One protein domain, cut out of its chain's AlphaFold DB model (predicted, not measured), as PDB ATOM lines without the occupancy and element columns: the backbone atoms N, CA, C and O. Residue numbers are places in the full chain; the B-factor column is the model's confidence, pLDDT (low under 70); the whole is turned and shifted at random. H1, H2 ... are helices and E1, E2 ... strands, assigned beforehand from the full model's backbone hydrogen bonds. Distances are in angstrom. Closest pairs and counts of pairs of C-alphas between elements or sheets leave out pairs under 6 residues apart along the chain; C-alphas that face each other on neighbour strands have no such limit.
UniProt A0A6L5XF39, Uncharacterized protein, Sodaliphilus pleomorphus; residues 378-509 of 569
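AT A GLANCE: This is residues 378 to 509 of the 569 residues of an uncharacterized protein of Sodaliphilus pleomorphus (UniProt A0A6L5XF39). With little regular structure, a small closed barrel, ringed by E3, E4, E5, E7 and E6, has short helix H1 outside it and hairpin E1 and E2 beyond H1. The printed part has 132 residues, 45 of them in named elements, which follow along the chain as H1 E1 E2 E3 E4 E5 E6 E7; the class is mostly strand, the barrel of E3, E4, E5, E7 and E6 is mixed, and E1 and E2 make a separate antiparallel sheet. The whole is compact, radius of gyration of the C-alphas 14.1 A, spans 41 by 34 by 26 A.

HOW THE PARTS SIT: E3, residues 415 to 425, is antiparallel to E4, residues 430 to 432, with N 423 and O 432 2.8 A apart, and to E6, residues 471 to 480, with N 419 and O 474 2.8 A apart. E5, residues 448 to 451, is antiparallel to E4, with N 449 and O 431 3.0 A apart, and parallel to E7, residues 504 to 508, with N 506 and O 450 2.9 A apart. E7 and E6 are an antiparallel hairpin, with N 505 and O 479 2.8 A apart. E3 E4 E5 form a meander, each antiparallel to the one before; adding E6, antiparallel to E3, gives a Greek key. H1, residues 381 to 384, is on the barrel at a height over the sheet of 6.4 A, over none of its strands; its closest C-alpha to E5 is Pro 381, 4.8 A from that of Lys 448. H1 is too short for an O i to N i+4 pair. E1, residues 395 to 398, and E2, residues 405 to 408, are an antiparallel hairpin, with N 395 and O 408 2.8 A apart.

IN THESE COORDINATES: E3 spans 23.9 A and E6 23.2 A. H1 begins at C-alpha 381 (-45.669, -4.021, -41.207); E7 ends at C-alpha 508 (-56.105, -12.465, -40.799).

THE WHOLE: The C-alphas farthest apart, of Thr 403 and Lys 461, are 41.6 A apart. The printed part has no cut. Links E4 to E5, E5 to E6 and E6 to E7 are long. pLDDT is under 70 at 386 to 396, 413 and 482 to 502.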
ATOM      1  N   GLN A 378     -55.706   1.573 -40.309       85.81
ATOM      2  CA  GLN A 378     -54.846   0.980 -41.335       85.81
ATOM      3  C   GLN A 378     -53.407   0.852 -40.842       85.81
ATOM      4  O   GLN A 378     -52.766   1.854 -40.503       85.81
ATOM      5  N   TYR A 379     -52.892  -0.376 -40.863       88.50
ATOM      6  CA  TYR A 379     -51.544  -0.705 -40.414       88.50
ATOM      7  C   TYR A 379     -50.711  -1.323 -41.521       88.50
ATOM      8  O   TYR A 379     -51.169  -2.189 -42.258       88.50
ATOM      9  N   CYS A 380     -49.452  -0.907 -41.592       90.50
ATOM     10  CA  CYS A 380     -48.430  -1.578 -42.380       90.50
ATOM     11  C   CYS A 380     -47.469  -2.348 -41.460       90.50
ATOM     12  O   CYS A 380     -47.473  -2.138 -40.246       90.50
ATOM     13  N   PRO A 381     -46.595  -3.211 -42.002       90.62
ATOM     14  CA  PRO A 381     -45.669  -4.021 -41.207       90.62
ATOM     15  C   PRO A 381     -44.783  -3.248 -40.215       90.62
ATOM     16  O   PRO A 381     -44.372  -3.795 -39.197       90.62
ATOM     17  N   VAL A 382     -44.525  -1.961 -40.461       85.75
ATOM     18  CA  VAL A 382     -43.774  -1.081 -39.545       85.75
ATOM     19  C   VAL A 382     -44.524  -0.844 -38.225       85.75
ATOM     20  O   VAL A 382     -43.897  -0.733 -37.173       85.75
ATOM     21  N   ASN A 383     -45.861  -0.818 -38.245       86.12
ATOM     22  CA  ASN A 383     -46.695  -0.614 -37.056       86.12
ATOM     23  C   ASN A 383     -46.558  -1.760 -36.034       86.12
ATOM     24  O   ASN A 383     -46.693  -1.538 -34.837       86.12
ATOM     25  N   PHE A 384     -46.230  -2.975 -36.475       83.50
ATOM     26  CA  PHE A 384     -46.153  -4.167 -35.614       83.50
ATOM     27  C   PHE A 384     -44.771  -4.401 -34.986       83.50
ATOM     28  O   PHE A 384     -44.567  -5.358 -34.234       83.50
ATOM     29  N   MET A 385     -43.807  -3.530 -35.274       77.19
ATOM     30  CA  MET A 385     -42.487  -3.577 -34.651       77.19
ATOM     31  C   MET A 385     -42.542  -3.091 -33.191       77.19
ATOM     32  O   MET A 385     -43.514  -2.466 -32.769       77.19
ATOM     33  N   ALA A 386     -41.500  -3.375 -32.407       62.31
ATOM     34  CA  ALA A 386     -41.354  -2.824 -31.059       62.31
ATOM     35  C   ALA A 386     -41.033  -1.312 -31.088       62.31
ATOM     36  O   ALA A 386     -40.260  -0.858 -31.935       62.31
ATOM     37  N   SER A 387     -41.596  -0.560 -30.132       54.06
ATOM     38  CA  SER A 387     -41.470   0.904 -30.045       54.06
ATOM     39  C   SER A 387     -40.023   1.385 -29.891       54.06
ATOM     40  O   SER A 387     -39.172   0.742 -29.269       54.06
ATOM     41  N   TYR A 388     -39.753   2.542 -30.497       49.28
ATOM     42  CA  TYR A 388     -38.460   3.227 -30.497       49.28
ATOM     43  C   TYR A 388     -38.262   4.110 -29.257       49.28
ATOM     44  O   TYR A 388     -37.125   4.417 -28.900       49.28
ATOM     45  N   THR A 389     -39.344   4.517 -28.592       48.09
ATOM     46  CA  THR A 389     -39.299   5.469 -27.482       48.09
ATOM     47  C   THR A 389     -39.467   4.747 -26.145       48.09
ATOM     48  O   THR A 389     -40.243   3.805 -26.000       48.09
ATOM     49  N   SER A 390     -38.699   5.160 -25.134       49.12
ATOM     50  CA  SER A 390     -38.763   4.575 -23.785       49.12
ATOM     51  C   SER A 390     -40.069   4.886 -23.039       49.12
ATOM     52  O   SER A 390     -40.277   4.349 -21.954       49.12
ATOM     53  N   ASP A 391     -40.913   5.757 -23.597       48.47
ATOM     54  CA  ASP A 391     -42.173   6.250 -23.035       48.47
ATOM     55  C   ASP A 391     -43.428   5.703 -23.750       48.47
ATOM     56  O   ASP A 391     -44.534   6.123 -23.422       48.47
ATOM     57  N   TYR A 392     -43.279   4.752 -24.685       49.28
ATOM     58  CA  TYR A 392     -44.383   4.080 -25.396       49.28
ATOM     59  C   TYR A 392     -45.239   4.980 -26.316       49.28
ATOM     60  O   TYR A 392     -46.345   4.606 -26.708       49.28
ATOM     61  N   SER A 393     -44.716   6.131 -26.744       48.72
ATOM     62  CA  SER A 393     -45.369   7.117 -27.631       48.72
ATOM     63  C   SER A 393     -45.422   6.747 -29.135       48.72
ATOM     64  O   SER A 393     -45.380   7.624 -30.001       48.72
ATOM     65  N   GLY A 394     -45.517   5.453 -29.479       55.56
ATOM     66  CA  GLY A 394     -45.569   4.943 -30.863       55.56
ATOM     67  C   GLY A 394     -44.268   4.293 -31.377       55.56
ATOM     68  O   GLY A 394     -43.216   4.339 -30.735       55.56
ATOM     69  N   ASN A 395     -44.307   3.693 -32.571       62.16
ATOM     70  CA  ASN A 395     -43.125   3.214 -33.288       62.16
ATOM     71  C   ASN A 395     -42.459   4.389 -34.010       62.16
ATOM     72  O   ASN A 395     -42.938   4.859 -35.040       62.16
ATOM     73  N   GLY A 396     -41.324   4.855 -33.492       68.25
ATOM     74  CA  GLY A 396     -40.415   5.705 -34.256       68.25
ATOM     75  C   GLY A 396     -39.673   4.869 -35.299       68.25
ATOM     76  O   GLY A 396     -38.885   3.998 -34.941       68.25
ATOM     77  N   ALA A 397     -39.903   5.121 -36.585       75.50
ATOM     78  CA  ALA A 397     -39.175   4.457 -37.663       75.50
ATOM     79  C   ALA A 397     -38.365   5.477 -38.463       75.50
ATOM     80  O   ALA A 397     -38.898   6.468 -38.964       75.50
ATOM     81  N   GLN A 398     -37.065   5.234 -38.596       77.12
ATOM     82  CA  GLN A 398     -36.205   6.031 -39.462       77.12
ATOM     83  C   GLN A 398     -36.192   5.417 -40.864       77.12
ATOM     84  O   GLN A 398     -36.112   4.198 -41.015       77.12
ATOM     85  N   GLY A 399     -36.293   6.253 -41.896       73.38
ATOM     86  CA  GLY A 399     -36.096   5.804 -43.273       73.38
ATOM     87  C   GLY A 399     -34.627   5.478 -43.556       73.38
ATOM     88  O   GLY A 399     -33.726   5.936 -42.850       73.38
ATOM     89  N   SER A 400     -34.369   4.758 -44.645       72.88
ATOM     90  CA  SER A 400     -33.022   4.419 -45.134       72.88
ATOM     91  C   SER A 400     -32.130   5.644 -45.397       72.88
ATOM     92  O   SER A 400     -30.909   5.523 -45.422       72.88
ATOM     93  N   ASN A 401     -32.719   6.830 -45.577       71.88
ATOM     94  CA  ASN A 401     -32.003   8.096 -45.768       71.88
ATOM     95  C   ASN A 401     -31.539   8.771 -44.459       71.88
ATOM     96  O   ASN A 401     -30.859   9.795 -44.515       71.88
ATOM     97  N   GLY A 402     -31.937   8.253 -43.290       70.88
ATOM     98  CA  GLY A 402     -31.501   8.743 -41.980       70.88
ATOM     99  C   GLY A 402     -31.959  10.161 -41.603       70.88
ATOM    100  O   GLY A 402     -31.532  10.680 -40.576       70.88
ATOM    101  N   THR A 403     -32.806  10.820 -42.400       74.81
ATOM    102  CA  THR A 403     -33.023  12.277 -42.284       74.81
ATOM    103  C   THR A 403     -33.991  12.673 -41.163       74.81
ATOM    104  O   THR A 403     -33.829  13.724 -40.553       74.81
ATOM    105  N   ALA A 404     -34.993  11.839 -40.879       78.69
ATOM    106  CA  ALA A 404     -35.979  12.067 -39.823       78.69
ATOM    107  C   ALA A 404     -36.507  10.734 -39.276       78.69
ATOM    108  O   ALA A 404     -36.483   9.717 -39.972       78.69
ATOM    109  N   THR A 405     -37.020  10.765 -38.047       79.19
ATOM    110  CA  THR A 405     -37.771   9.648 -37.460       79.19
ATOM    111  C   THR A 405     -39.259   9.923 -37.627       79.19
ATOM    112  O   THR A 405     -39.738  11.007 -37.289       79.19
ATOM    113  N   TYR A 406     -39.983   8.952 -38.170       80.94
ATOM    114  CA  TYR A 406     -41.402   9.051 -38.465       80.94
ATOM    115  C   TYR A 406     -42.220   8.306 -37.421       80.94
ATOM    116  O   TYR A 406     -41.827   7.236 -36.962       80.94
ATOM    117  N   PHE A 407     -43.364   8.876 -37.070       80.12
ATOM    118  CA  PHE A 407     -44.341   8.255 -36.196       80.12
ATOM    119  C   PHE A 407     -45.170   7.231 -36.976       80.12
ATOM    120  O   PHE A 407     -45.837   7.572 -37.955       80.12
ATOM    121  N   PHE A 408     -45.149   5.995 -36.494       80.62
ATOM    122  CA  PHE A 408     -46.102   4.944 -36.816       80.62
ATOM    123  C   PHE A 408     -46.812   4.561 -35.525       80.62
ATOM    124  O   PHE A 408     -46.166   4.305 -34.511       80.62
ATOM    125  N   MET A 409     -48.139   4.523 -35.529       77.44
ATOM    126  CA  MET A 409     -48.864   4.154 -34.316       77.44
ATOM    127  C   MET A 409     -48.685   2.660 -34.013       77.44
ATOM    128  O   MET A 409     -48.660   1.833 -34.926       77.44
ATOM    129  N   ASN A 410     -48.556   2.310 -32.736       76.56
ATOM    130  CA  ASN A 410     -48.595   0.915 -32.318       76.56
ATOM    131  C   ASN A 410     -50.046   0.415 -32.346       76.56
ATOM    132  O   ASN A 410     -50.909   1.090 -31.776       76.56
ATOM    133  N   PRO A 411     -50.313  -0.765 -32.933       78.38
ATOM    134  CA  PRO A 411     -51.590  -1.433 -32.783       78.38
ATOM    135  C   PRO A 411     -51.897  -1.682 -31.313       78.38
ATOM    136  O   PRO A 411     -50.996  -1.932 -30.498       78.38
ATOM    137  N   LYS A 412     -53.178  -1.686 -30.970       71.69
ATOM    138  CA  LYS A 412     -53.603  -2.208 -29.680       71.69
ATOM    139  C   LYS A 412     -53.731  -3.728 -29.717       71.69
ATOM    140  O   LYS A 412     -53.876  -4.360 -30.761       71.69
ATOM    141  N   ALA A 413     -53.693  -4.316 -28.531       69.44
ATOM    142  CA  ALA A 413     -54.114  -5.689 -28.349       69.44
ATOM    143  C   ALA A 413     -55.607  -5.862 -28.681       69.44
ATOM    144  O   ALA A 413     -56.424  -5.021 -28.319       69.44
ATOM    145  N   GLN A 414     -55.935  -6.961 -29.355       72.75
ATOM    146  CA  GLN A 414     -57.245  -7.313 -29.917       72.75
ATOM    147  C   GLN A 414     -57.854  -6.320 -30.915       72.75
ATOM    148  O   GLN A 414     -59.034  -6.407 -31.241       72.75
ATOM    149  N   GLU A 415     -57.062  -5.409 -31.471       79.56
ATOM    150  CA  GLU A 415     -57.598  -4.438 -32.413       79.56
ATOM    151  C   GLU A 415     -58.040  -5.089 -33.729       79.56
ATOM    152  O   GLU A 415     -57.288  -5.855 -34.340       79.56
ATOM    153  N   TYR A 416     -59.242  -4.731 -34.187       81.69
ATOM    154  CA  TYR A 416     -59.675  -4.980 -35.556       81.69
ATOM    155  C   TYR A 416     -59.178  -3.874 -36.473       81.69
ATOM    156  O   TYR A 416     -59.599  -2.719 -36.371       81.69
ATOM    157  N   ALA A 417     -58.280  -4.250 -37.374       84.19
ATOM    158  CA  ALA A 417     -57.600  -3.332 -38.263       84.19
ATOM    159  C   ALA A 417     -57.539  -3.883 -39.685       84.19
ATOM    160  O   ALA A 417     -57.623  -5.089 -39.925       84.19
ATOM    161  N   THR A 418     -57.330  -2.980 -40.633       87.94
ATOM    162  CA  THR A 418     -56.975  -3.325 -42.005       87.94
ATOM    163  C   THR A 418     -55.459  -3.311 -42.125       87.94
ATOM    164  O   THR A 418     -54.816  -2.272 -41.962       87.94
ATOM    165  N   VAL A 419     -54.872  -4.459 -42.442       92.31
ATOM    166  CA  VAL A 419     -53.449  -4.563 -42.757       92.31
ATOM    167  C   VAL A 419     -53.254  -4.256 -44.234       92.31
ATOM    168  O   VAL A 419     -53.961  -4.797 -45.079       92.31
ATOM    169  N   VAL A 420     -52.301  -3.383 -44.543       91.62
ATOM    170  CA  VAL A 420     -51.932  -2.957 -45.897       91.62
ATOM    171  C   VAL A 420     -50.421  -3.065 -46.081       91.62
ATOM    172  O   VAL A 420     -49.671  -3.105 -45.107       91.62
ATOM    173  N   TRP A 421     -49.957  -3.063 -47.333       91.88
ATOM    174  CA  TRP A 421     -48.522  -3.099 -47.650       91.88
ATOM    175  C   TRP A 421     -47.803  -4.297 -47.002       91.88
ATOM    176  O   TRP A 421     -46.687  -4.161 -46.503       91.88
ATOM    177  N   ALA A 422     -48.452  -5.463 -46.966       92.44
ATOM    178  CA  ALA A 422     -47.893  -6.673 -46.375       92.44
ATOM    179  C   ALA A 422     -47.368  -7.597 -47.478       92.44
ATOM    180  O   ALA A 422     -48.144  -8.262 -48.155       92.44
ATOM    181  N   VAL A 423     -46.053  -7.641 -47.672       92.50
ATOM    182  CA  VAL A 423     -45.392  -8.527 -48.639       92.50
ATOM    183  C   VAL A 423     -44.959  -9.812 -47.953       92.50
ATOM    184  O   VAL A 423     -44.227  -9.759 -46.970       92.50
ATOM    185  N   TRP A 424     -45.408 -10.964 -48.447       93.00
ATOM    186  CA  TRP A 424     -45.010 -12.255 -47.881       93.00
ATOM    187  C   TRP A 424     -43.579 -12.618 -48.283       93.00
ATOM    188  O   TRP A 424     -43.252 -12.597 -49.468       93.00
ATOM    189  N   ASP A 425     -42.751 -12.988 -47.306       89.88
ATOM    190  CA  ASP A 425     -41.443 -13.601 -47.533       89.88
ATOM    191  C   ASP A 425     -41.460 -15.048 -47.035       89.88
ATOM    192  O   ASP A 425     -41.468 -15.334 -45.830       89.88
ATOM    193  N   LYS A 426     -41.428 -15.979 -47.989       88.06
ATOM    194  CA  LYS A 426     -41.461 -17.416 -47.711       88.06
ATOM    195  C   LYS A 426     -40.220 -17.906 -46.962       88.06
ATOM    196  O   LYS A 426     -40.323 -18.867 -46.200       88.06
ATOM    197  N   ALA A 427     -39.057 -17.279 -47.158       86.69
ATOM    198  CA  ALA A 427     -37.809 -17.721 -46.537       86.69
ATOM    199  C   ALA A 427     -37.821 -17.507 -45.020       86.69
ATOM    200  O   ALA A 427     -37.274 -18.316 -44.270       86.69
ATOM    201  N   THR A 428     -38.469 -16.434 -44.571       83.75
ATOM    202  CA  THR A 428     -38.561 -16.079 -43.150       83.75
ATOM    203  C   THR A 428     -39.940 -16.341 -42.544       83.75
ATOM    204  O   THR A 428     -40.091 -16.203 -41.333       83.75
ATOM    205  N   SER A 429     -40.919 -16.773 -43.354       86.75
ATOM    206  CA  SER A 429     -42.301 -17.058 -42.935       86.75
ATOM    207  C   SER A 429     -42.964 -15.876 -42.220       86.75
ATOM    208  O   SER A 429     -43.652 -16.043 -41.213       86.75
ATOM    209  N   ALA A 430     -42.737 -14.671 -42.740       89.06
ATOM    210  CA  ALA A 430     -43.253 -13.432 -42.176       89.06
ATOM    211  C   ALA A 430     -43.672 -12.454 -43.279       89.06
ATOM    212  O   ALA A 430     -43.210 -12.524 -44.419       89.06
ATOM    213  N   PHE A 431     -44.541 -11.512 -42.916       92.50
ATOM    214  CA  PHE A 431     -44.891 -10.389 -43.778       92.50
ATOM    215  C   PHE A 431     -43.971  -9.205 -43.512       92.50
ATOM    216  O   PHE A 431     -43.723  -8.874 -42.355       92.50
ATOM    217  N   TYR A 432     -43.532  -8.534 -44.574       90.75
ATOM    218  CA  TYR A 432     -42.657  -7.364 -44.552       90.75
ATOM    219  C   TYR A 432     -43.286  -6.184 -45.269       90.75
ATOM    220  O   TYR A 432     -44.147  -6.334 -46.133       90.75
ATOM    221  N   VAL A 433     -42.836  -4.983 -44.919       88.75
ATOM    222  CA  VAL A 433     -43.144  -3.780 -45.701       88.75
ATOM    223  C   VAL A 433     -42.543  -3.928 -47.115       88.75
ATOM    224  O   VAL A 433     -41.439  -4.466 -47.235       88.75
ATOM    225  N   PRO A 434     -43.220  -3.486 -48.196       88.94
ATOM    226  CA  PRO A 434     -42.717  -3.614 -49.559       88.94
ATOM    227  C   PRO A 434     -41.389  -2.891 -49.748       88.94
ATOM    228  O   PRO A 434     -41.099  -1.899 -49.075       88.94
ATOM    229  N   ALA A 435     -40.600  -3.356 -50.717       85.75
ATOM    230  CA  ALA A 435     -39.424  -2.625 -51.170       85.75
ATOM    231  C   ALA A 435     -39.818  -1.216 -51.673       85.75
ATOM    232  O   ALA A 435     -40.928  -1.038 -52.181       85.75
ATOM    233  N   PRO A 436     -38.933  -0.209 -51.555       85.06
ATOM    234  CA  PRO A 436     -39.214   1.134 -52.056       85.06
ATOM    235  C   PRO A 436     -39.459   1.131 -53.568       85.06
ATOM    236  O   PRO A 436     -38.558   0.792 -54.334       85.06
ATOM    237  N   ASP A 437     -40.647   1.553 -54.001       80.00
ATOM    238  CA  ASP A 437     -41.041   1.601 -55.424       80.00
ATOM    239  C   ASP A 437     -41.366   3.033 -55.913       80.00
ATOM    240  O   ASP A 437     -41.763   3.247 -57.057       80.00
ATOM    241  N   GLY A 438     -41.187   4.034 -55.044       74.81
ATOM    242  CA  GLY A 438     -41.502   5.443 -55.310       74.81
ATOM    243  C   GLY A 438     -42.939   5.857 -54.964       74.81
ATOM    244  O   GLY A 438     -43.199   7.059 -54.865       74.81
ATOM    245  N   VAL A 439     -43.831   4.896 -54.706       79.19
ATOM    246  CA  VAL A 439     -45.228   5.095 -54.285       79.19
ATOM    247  C   VAL A 439     -45.428   4.564 -52.863       79.19
ATOM    248  O   VAL A 439     -45.759   5.322 -51.951       79.19
ATOM    249  N   ASN A 440     -45.155   3.280 -52.655       81.88
ATOM    250  CA  ASN A 440     -45.157   2.585 -51.379       81.88
ATOM    251  C   ASN A 440     -43.747   2.589 -50.777       81.88
ATOM    252  O   ASN A 440     -42.738   2.556 -51.483       81.88
ATOM    253  N   ASN A 441     -43.675   2.656 -49.444       85.50
ATOM    254  CA  ASN A 441     -42.418   2.644 -48.686       85.50
ATOM    255  C   ASN A 441     -41.293   3.533 -49.277       85.50
ATOM    256  O   ASN A 441     -40.127   3.143 -49.322       85.50
ATOM    257  N   LYS A 442     -41.624   4.749 -49.738       85.88
ATOM    258  CA  LYS A 442     -40.690   5.649 -50.449       85.88
ATOM    259  C   LYS A 442     -39.388   5.919 -49.684       85.88
ATOM    260  O   LYS A 442     -38.360   6.209 -50.288       85.88
ATOM    261  N   LEU A 443     -39.446   5.865 -48.357       84.88
ATOM    262  CA  LEU A 443     -38.321   6.159 -47.474       84.88
ATOM    263  C   LEU A 443     -37.515   4.916 -47.077       84.88
ATOM    264  O   LEU A 443     -36.539   5.059 -46.344       84.88
ATOM    265  N   GLY A 444     -37.878   3.719 -47.548       84.19
ATOM    266  CA  GLY A 444     -37.162   2.485 -47.223       84.19
ATOM    267  C   GLY A 444     -37.186   2.162 -45.741       84.19
ATOM    268  O   GLY A 444     -36.141   1.917 -45.144       84.19
ATOM    269  N   PHE A 445     -38.373   2.201 -45.146       84.06
ATOM    270  CA  PHE A 445     -38.608   1.643 -43.826       84.06
ATOM    271  C   PHE A 445     -38.451   0.127 -43.852       84.06
ATOM    272  O   PHE A 445     -38.646  -0.521 -44.881       84.06
ATOM    273  N   TYR A 446     -38.154  -0.421 -42.682       81.56
ATOM    274  CA  TYR A 446     -38.150  -1.849 -42.423       81.56
ATOM    275  C   TYR A 446     -39.174  -2.157 -41.331       81.56
ATOM    276  O   TYR A 446     -39.270  -1.444 -40.332       81.56
ATOM    277  N   GLY A 447     -39.928  -3.231 -41.521       81.75
ATOM    278  CA  GLY A 447     -40.904  -3.714 -40.561       81.75
ATOM    279  C   GLY A 447     -41.411  -5.079 -40.982       81.75
ATOM    280  O   GLY A 447     -41.492  -5.351 -42.183       81.75
ATOM    281  N   LYS A 448     -41.726  -5.917 -39.998       85.88
ATOM    282  CA  LYS A 448     -42.266  -7.253 -40.204       85.88
ATOM    283  C   LYS A 448     -43.276  -7.628 -39.131       85.88
ATOM    284  O   LYS A 448     -43.236  -7.088 -38.027       85.88
ATOM    285  N   PHE A 449     -44.116  -8.608 -39.430       87.62
ATOM    286  CA  PHE A 449     -44.937  -9.286 -38.432       87.62
ATOM    287  C   PHE A 449     -45.083 -10.773 -38.731       87.62
ATOM    288  O   PHE A 449     -44.956 -11.218 -39.874       87.62
ATOM    289  N   GLU A 450     -45.365 -11.524 -37.671       87.19
ATOM    290  CA  GLU A 450     -45.752 -12.927 -37.750       87.19
ATOM    291  C   GLU A 450     -47.269 -13.050 -37.874       87.19
ATOM    292  O   GLU A 450     -48.030 -12.221 -37.363       87.19
ATOM    293  N   VAL A 451     -47.701 -14.097 -38.567       89.50
ATOM    294  CA  VAL A 451     -49.096 -14.328 -38.926       89.50
ATOM    295  C   VAL A 451     -49.559 -15.688 -38.414       89.50
ATOM    296  O   VAL A 451     -48.814 -16.666 -38.471       89.50
ATOM    297  N   ALA A 452     -50.799 -15.751 -37.942       89.75
ATOM    298  CA  ALA A 452     -51.449 -16.980 -37.508       89.75
ATOM    299  C   ALA A 452     -52.830 -17.098 -38.171       89.75
ATOM    300  O   ALA A 452     -53.567 -16.120 -38.259       89.75
ATOM    301  N   LEU A 453     -53.160 -18.276 -38.707       89.00
ATOM    302  CA  LEU A 453     -54.327 -18.475 -39.585       89.00
ATOM    303  C   LEU A 453     -55.582 -18.972 -38.849       89.00
ATOM    304  O   LEU A 453     -56.567 -19.311 -39.499       89.00
ATOM    305  N   ASP A 454     -55.568 -19.009 -37.515       87.31
ATOM    306  CA  ASP A 454     -56.620 -19.589 -36.662       87.31
ATOM    307  C   ASP A 454     -58.018 -19.012 -36.954       87.31
ATOM    308  O   ASP A 454     -59.018 -19.727 -36.880       87.31
ATOM    309  N   TYR A 455     -58.074 -17.730 -37.332       85.69
ATOM    310  CA  TYR A 455     -59.306 -16.988 -37.624       85.69
ATOM    311  C   TYR A 455     -59.561 -16.768 -39.120       85.69
ATOM    312  O   TYR A 455     -60.517 -16.082 -39.479       85.69
ATOM    313  N   ASN A 456     -58.724 -17.324 -40.004       87.69
ATOM    314  CA  ASN A 456     -58.806 -17.020 -41.427       87.69
ATOM    315  C   ASN A 456     -60.014 -17.700 -42.093       87.69
ATOM    316  O   ASN A 456     -60.125 -18.935 -42.147       87.69
ATOM    317  N   ASP A 457     -60.895 -16.890 -42.679       84.44
ATOM    318  CA  ASP A 457     -61.982 -17.356 -43.541       84.44
ATOM    319  C   ASP A 457     -61.659 -17.315 -45.037       84.44
ATOM    320  O   ASP A 457     -62.354 -17.941 -45.834       84.44
ATOM    321  N   GLY A 458     -60.534 -16.698 -45.406       82.81
ATOM    322  CA  GLY A 458     -60.041 -16.702 -46.779       82.81
ATOM    323  C   GLY A 458     -59.601 -18.086 -47.282       82.81
ATOM    324  O   GLY A 458     -59.585 -19.088 -46.553       82.81
ATOM    325  N   ASP A 459     -59.256 -18.163 -48.564       83.31
ATOM    326  CA  ASP A 459     -58.888 -19.420 -49.231       83.31
ATOM    327  C   ASP A 459     -57.510 -19.980 -48.801       83.31
ATOM    328  O   ASP A 459     -57.291 -21.186 -48.926       83.31
ATOM    329  N   VAL A 460     -56.633 -19.164 -48.200       86.62
ATOM    330  CA  VAL A 460     -55.329 -19.584 -47.660       86.62
ATOM    331  C   VAL A 460     -55.537 -20.464 -46.427       86.62
ATOM    332  O   VAL A 460     -56.023 -19.998 -45.393       86.62
ATOM    333  N   LYS A 461     -55.150 -21.743 -46.508       86.06
ATOM    334  CA  LYS A 461     -55.275 -22.697 -45.386       86.06
ATOM    335  C   LYS A 461     -53.952 -22.937 -44.682       86.06
ATOM    336  O   LYS A 461     -53.932 -23.167 -43.474       86.06
ATOM    337  N   TYR A 462     -52.857 -22.829 -45.419       88.38
ATOM    338  CA  TYR A 462     -51.505 -22.978 -44.914       88.38
ATOM    339  C   TYR A 462     -50.650 -21.798 -45.370       88.38
ATOM    340  O   TYR A 462     -50.838 -21.255 -46.454       88.38
ATOM    341  N   LEU A 463     -49.640 -21.428 -44.580       88.00
ATOM    342  CA  LEU A 463     -48.700 -20.360 -44.961       88.00
ATOM    343  C   LEU A 463     -47.913 -20.685 -46.240       88.00
ATOM    344  O   LEU A 463     -47.396 -19.791 -46.903       88.00
ATOM    345  N   THR A 464     -47.855 -21.961 -46.623       88.06
ATOM    346  CA  THR A 464     -47.306 -22.409 -47.906       88.06
ATOM    347  C   THR A 464     -48.139 -21.991 -49.115       88.06
ATOM    348  O   THR A 464     -47.596 -21.991 -50.220       88.06
ATOM    349  N   ASP A 465     -49.412 -21.642 -48.913       86.69
ATOM    350  CA  ASP A 465     -50.345 -21.218 -49.964       86.69
ATOM    351  C   ASP A 465     -50.217 -19.713 -50.263       86.69
ATOM    352  O   ASP A 465     -50.682 -19.233 -51.297       86.69
ATOM    353  N   VAL A 466     -49.568 -18.956 -49.369       88.94
ATOM    354  CA  VAL A 466     -49.311 -17.527 -49.560       88.94
ATOM    355  C   VAL A 466     -48.214 -17.357 -50.610       88.94
ATOM    356  O   VAL A 466     -47.131 -17.945 -50.519       88.94
ATOM    357  N   GLN A 467     -48.493 -16.545 -51.629       90.62
ATOM    358  CA  GLN A 467     -47.571 -16.324 -52.730       90.62
ATOM    359  C   GLN A 467     -46.391 -15.470 -52.264       90.62
ATOM    360  O   GLN A 467     -46.557 -14.354 -51.773       90.62
ATOM    361  N   ASP A 468     -45.190 -16.003 -52.462       91.19
ATOM    362  CA  ASP A 468     -43.944 -15.313 -52.149       91.19
ATOM    363  C   ASP A 468     -43.816 -14.002 -52.939       91.19
ATOM    364  O   ASP A 468     -44.167 -13.935 -54.121       91.19
ATOM    365  N   GLN A 469     -43.323 -12.963 -52.266       88.69
ATOM    366  CA  GLN A 469     -43.123 -11.607 -52.788       88.69
ATOM    367  C   GLN A 469     -44.395 -10.899 -53.291       88.69
ATOM    368  O   GLN A 469     -44.310  -9.840 -53.917       88.69
ATOM    369  N   HIS A 470     -45.583 -11.437 -53.012       87.88
ATOM    370  CA  HIS A 470     -46.841 -10.767 -53.326       87.88
ATOM    371  C   HIS A 470     -47.251  -9.813 -52.199       87.88
ATOM    372  O   HIS A 470     -47.064 -10.121 -51.022       87.88
ATOM    373  N   MET A 471     -47.817  -8.656 -52.562       88.50
ATOM    374  CA  MET A 471     -48.304  -7.650 -51.616       88.50
ATOM    375  C   MET A 471     -49.792  -7.846 -51.329       88.50
ATOM    376  O   MET A 471     -50.610  -7.844 -52.243       88.50
ATOM    377  N   TYR A 472     -50.137  -7.928 -50.051       91.00
ATOM    378  CA  TYR A 472     -51.479  -8.203 -49.566       91.00
ATOM    379  C   TYR A 472     -52.073  -7.028 -48.785       91.00
ATOM    380  O   TYR A 472     -51.362  -6.232 -48.157       91.00
ATOM    381  N   THR A 473     -53.405  -6.987 -48.808       90.81
ATOM    382  CA  THR A 473     -54.258  -6.161 -47.954       90.81
ATOM    383  C   THR A 473     -55.374  -7.047 -47.416       90.81
ATOM    384  O   THR A 473     -56.019  -7.733 -48.207       90.81
ATOM    385  N   PHE A 474     -55.605  -7.051 -46.106       90.94
ATOM    386  CA  PHE A 474     -56.625  -7.897 -45.481       90.94
ATOM    387  C   PHE A 474     -57.080  -7.349 -44.118       90.94
ATOM    388  O   PHE A 474     -56.295  -6.690 -43.429       90.94
ATOM    389  N   PRO A 475     -58.329  -7.616 -43.696       88.56
ATOM    390  CA  PRO A 475     -58.766  -7.378 -42.325       88.56
ATOM    391  C   PRO A 475     -58.113  -8.381 -41.365       88.56
ATOM    392  O   PRO A 475     -57.934  -9.554 -41.705       88.56
ATOM    393  N   ALA A 476     -57.775  -7.940 -40.154       88.88
ATOM    394  CA  ALA A 476     -57.138  -8.785 -39.151       88.88
ATOM    395  C   ALA A 476     -57.501  -8.398 -37.714       88.88
ATOM    396  O   ALA A 476     -57.843  -7.251 -37.426       88.88
ATOM    397  N   ILE A 477     -57.348  -9.370 -36.813       85.75
ATOM    398  CA  ILE A 477     -57.251  -9.154 -35.369       85.75
ATOM    399  C   ILE A 477     -55.775  -9.117 -34.985       85.75
ATOM    400  O   ILE A 477     -55.008 -10.025 -35.312       85.75
ATOM    401  N   VAL A 478     -55.373  -8.078 -34.263       84.19
ATOM    402  CA  VAL A 478     -53.994  -7.911 -33.800       84.19
ATOM    403  C   VAL A 478     -53.871  -8.386 -32.357       84.19
ATOM    404  O   VAL A 478     -54.616  -7.921 -31.504       84.19
ATOM    405  N   LYS A 479     -52.927  -9.277 -32.037       79.75
ATOM    406  CA  LYS A 479     -52.643  -9.674 -30.646       79.75
ATOM    407  C   LYS A 479     -51.237  -9.280 -30.231       79.75
ATOM    408  O   LYS A 479     -50.284  -9.541 -30.958       79.75
ATOM    409  N   LYS A 480     -51.097  -8.669 -29.053       76.19
ATOM    410  CA  LYS A 480     -49.798  -8.271 -28.489       76.19
ATOM    411  C   LYS A 480     -49.107  -9.476 -27.849       76.19
ATOM    412  O   LYS A 480     -49.757 -10.248 -27.153       76.19
ATOM    413  N   LEU A 481     -47.805  -9.632 -28.058       71.19
ATOM    414  CA  LEU A 481     -47.006 -10.681 -27.420       71.19
ATOM    415  C   LEU A 481     -46.678 -10.322 -25.965       71.19
ATOM    416  O   LEU A 481     -46.475  -9.152 -25.629       71.19
ATOM    417  N   THR A 482     -46.586 -11.331 -25.095       62.69
ATOM    418  CA  THR A 482     -46.196 -11.119 -23.690       62.69
ATOM    419  C   THR A 482     -44.745 -10.628 -23.587       62.69
ATOM    420  O   THR A 482     -43.900 -10.933 -24.432       62.69
ATOM    421  N   ALA A 483     -44.416  -9.890 -22.518       53.72
ATOM    422  CA  ALA A 483     -43.089  -9.289 -22.320       53.72
ATOM    423  C   ALA A 483     -41.919 -10.298 -22.365       53.72
ATOM    424  O   ALA A 483     -40.798  -9.925 -22.706       53.72
ATOM    425  N   GLN A 484     -42.176 -11.573 -22.052       46.12
ATOM    426  CA  GLN A 484     -41.180 -12.649 -22.081       46.12
ATOM    427  C   GLN A 484     -40.910 -13.171 -23.509       46.12
ATOM    428  O   GLN A 484     -39.820 -13.668 -23.778       46.12
ATOM    429  N   GLN A 485     -41.870 -13.009 -24.429       47.38
ATOM    430  CA  GLN A 485     -41.755 -13.345 -25.856       47.38
ATOM    431  C   GLN A 485     -41.229 -12.163 -26.696       47.38
ATOM    432  O   GLN A 485     -40.559 -12.373 -27.701       47.38
ATOM    433  N   ALA A 486     -41.460 -10.921 -26.259       46.69
ATOM    434  CA  ALA A 486     -41.082  -9.686 -26.961       46.69
ATOM    435  C   ALA A 486     -39.628  -9.211 -26.711       46.69
ATOM    436  O   ALA A 486     -39.310  -8.031 -26.881       46.69
ATOM    437  N   ALA A 487     -38.724 -10.092 -26.275       39.44
ATOM    438  CA  ALA A 487     -37.368  -9.721 -25.873       39.44
ATOM    439  C   ALA A 487     -36.436  -9.400 -27.068       39.44
ATOM    440  O   ALA A 487     -35.501 -10.148 -27.337       39.44
ATOM    441  N   ALA A 488     -36.636  -8.272 -27.764       38.84
ATOM    442  CA  ALA A 488     -35.599  -7.646 -28.595       38.84
ATOM    443  C   ALA A 488     -35.867  -6.158 -28.887       38.84
ATOM    444  O   ALA A 488     -36.974  -5.754 -29.224       38.84
ATOM    445  N   ARG A 489     -34.816  -5.337 -28.762       46.91
ATOM    446  CA  ARG A 489     -34.836  -3.868 -28.851       46.91
ATOM    447  C   ARG A 489     -34.311  -3.362 -30.207       46.91
ATOM    448  O   ARG A 489     -33.303  -3.874 -30.684       46.91
ATOM    449  N   LYS A 490     -34.907  -2.246 -30.665       44.97
ATOM    450  CA  LYS A 490     -34.495  -1.282 -31.717       44.97
ATOM    451  C   LYS A 490     -34.763  -1.678 -33.178       44.97
ATOM    452  O   LYS A 490     -34.136  -2.582 -33.716       44.97
ATOM    453  N   VAL A 491     -35.608  -0.895 -33.857       44.78
ATOM    454  CA  VAL A 491     -35.661  -0.827 -35.326       44.78
ATOM    455  C   VAL A 491     -34.586   0.161 -35.781       44.78
ATOM    456  O   VAL A 491     -34.834   1.360 -35.860       44.78
ATOM    457  N   ASN A 492     -33.369  -0.319 -36.039       47.75
ATOM    458  CA  ASN A 492     -32.408   0.476 -36.799       47.75
ATOM    459  C   ASN A 492     -32.689   0.266 -38.283       47.75
ATOM    460  O   ASN A 492     -32.666  -0.865 -38.771       47.75
ATOM    461  N   ALA A 493     -32.890   1.365 -39.007       49.78
ATOM    462  CA  ALA A 493     -32.655   1.355 -40.434       49.78
ATOM    463  C   ALA A 493     -31.202   0.898 -40.646       49.78
ATOM    464  O   ALA A 493     -30.262   1.576 -40.240       49.78
ATOM    465  N   ASN A 494     -31.022  -0.241 -41.306       49.66
ATOM    466  CA  ASN A 494     -29.815  -0.514 -42.082       49.66
ATOM    467  C   ASN A 494     -28.546  -1.068 -41.393       49.66
ATOM    468  O   ASN A 494     -27.445  -0.783 -41.857       49.66
ATOM    469  N   THR A 495     -28.633  -1.950 -40.391       38.19
ATOM    470  CA  THR A 495     -27.479  -2.819 -40.060       38.19
ATOM    471  C   THR A 495     -27.924  -4.191 -39.574       38.19
ATOM    472  O   THR A 495     -28.588  -4.294 -38.545       38.19
ATOM    473  N   GLY A 496     -27.520  -5.245 -40.290       46.12
ATOM    474  CA  GLY A 496     -27.692  -6.646 -39.899       46.12
ATOM    475  C   GLY A 496     -26.982  -6.989 -38.587       46.12
ATOM    476  O   GLY A 496     -25.894  -7.553 -38.587       46.12
ATOM    477  N   GLY A 497     -27.605  -6.658 -37.459       41.19
ATOM    478  CA  GLY A 497     -27.030  -6.876 -36.136       41.19
ATOM    479  C   GLY A 497     -27.987  -6.466 -35.024       41.19
ATOM    480  O   GLY A 497     -27.725  -5.524 -34.287       41.19
ATOM    481  N   GLY A 498     -29.118  -7.159 -34.935       43.22
ATOM    482  CA  GLY A 498     -30.115  -6.993 -33.883       43.22
ATOM    483  C   GLY A 498     -31.441  -7.556 -34.364       43.22
ATOM    484  O   GLY A 498     -32.099  -6.946 -35.200       43.22
ATOM    485  N   THR A 499     -31.802  -8.752 -33.902       45.16
ATOM    486  CA  THR A 499     -33.015  -9.462 -34.322       45.16
ATOM    487  C   THR A 499     -34.243  -8.735 -33.773       45.16
ATOM    488  O   THR A 499     -34.774  -9.120 -32.741       45.16
ATOM    489  N   ALA A 500     -34.664  -7.636 -34.402       51.28
ATOM    490  CA  ALA A 500     -35.891  -6.945 -34.031       51.28
ATOM    491  C   ALA A 500     -37.068  -7.915 -34.227       51.28
ATOM    492  O   ALA A 500     -37.358  -8.331 -35.353       51.28
ATOM    493  N   GLN A 501     -37.681  -8.327 -33.119       59.12
ATOM    494  CA  GLN A 501     -38.839  -9.215 -33.117       59.12
ATOM    495  C   GLN A 501     -40.123  -8.383 -33.160       59.12
ATOM    496  O   GLN A 501     -40.145  -7.271 -32.618       59.12
ATOM    497  N   PRO A 502     -41.179  -8.876 -33.824       65.94
ATOM    498  CA  PRO A 502     -42.468  -8.205 -33.803       65.94
ATOM    499  C   PRO A 502     -43.007  -8.164 -32.367       65.94
ATOM    500  O   PRO A 502     -42.779  -9.076 -31.576       65.94
ATOM    501  N   GLY A 503     -43.725  -7.096 -32.022       70.50
ATOM    502  CA  GLY A 503     -44.431  -6.998 -30.738       70.50
ATOM    503  C   GLY A 503     -45.797  -7.690 -30.752       70.50
ATOM    504  O   GLY A 503     -46.484  -7.711 -29.730       70.50
ATOM    505  N   TYR A 504     -46.204  -8.212 -31.914       80.25
ATOM    506  CA  TYR A 504     -47.567  -8.633 -32.204       80.25
ATOM    507  C   TYR A 504     -47.605  -9.843 -33.143       80.25
ATOM    508  O   TYR A 504     -46.737  -9.993 -34.005       80.25
ATOM    509  N   ILE A 505     -48.664 -10.639 -33.017       84.44
ATOM    510  CA  ILE A 505     -49.101 -11.622 -34.011       84.44
ATOM    511  C   ILE A 505     -50.362 -11.078 -34.682       84.44
ATOM    512  O   ILE A 505     -51.272 -10.574 -34.015       84.44
ATOM    513  N   VAL A 506     -50.417 -11.183 -36.005       90.81
ATOM    514  CA  VAL A 506     -51.563 -10.767 -36.815       90.81
ATOM    515  C   VAL A 506     -52.380 -11.996 -37.201       90.81
ATOM    516  O   VAL A 506     -51.844 -12.948 -37.763       90.81
ATOM    517  N   TYR A 507     -53.681 -11.963 -36.927       90.50
ATOM    518  CA  TYR A 507     -54.631 -13.011 -37.290       90.50
ATOM    519  C   TYR A 507     -55.527 -12.509 -38.422       90.50
ATOM    520  O   TYR A 507     -56.458 -11.745 -38.151       90.50
ATOM    521  N   PRO A 508     -55.263 -12.872 -39.689       91.81
ATOM    522  CA  PRO A 508     -56.105 -12.465 -40.799       91.81
ATOM    523  C   PRO A 508     -57.503 -13.051 -40.633       91.81
ATOM    524  O   PRO A 508     -57.646 -14.217 -40.271       91.81
ATOM    525  N   LEU A 509     -58.520 -12.245 -40.921       86.88
ATOM    526  CA  LEU A 509     -59.900 -12.720 -41.015       86.88
ATOM    527  C   LEU A 509     -60.240 -13.149 -42.442       86.88
ATOM    528  O   LEU A 509     -61.053 -14.042 -42.641       86.88
TER     529      LEU A 509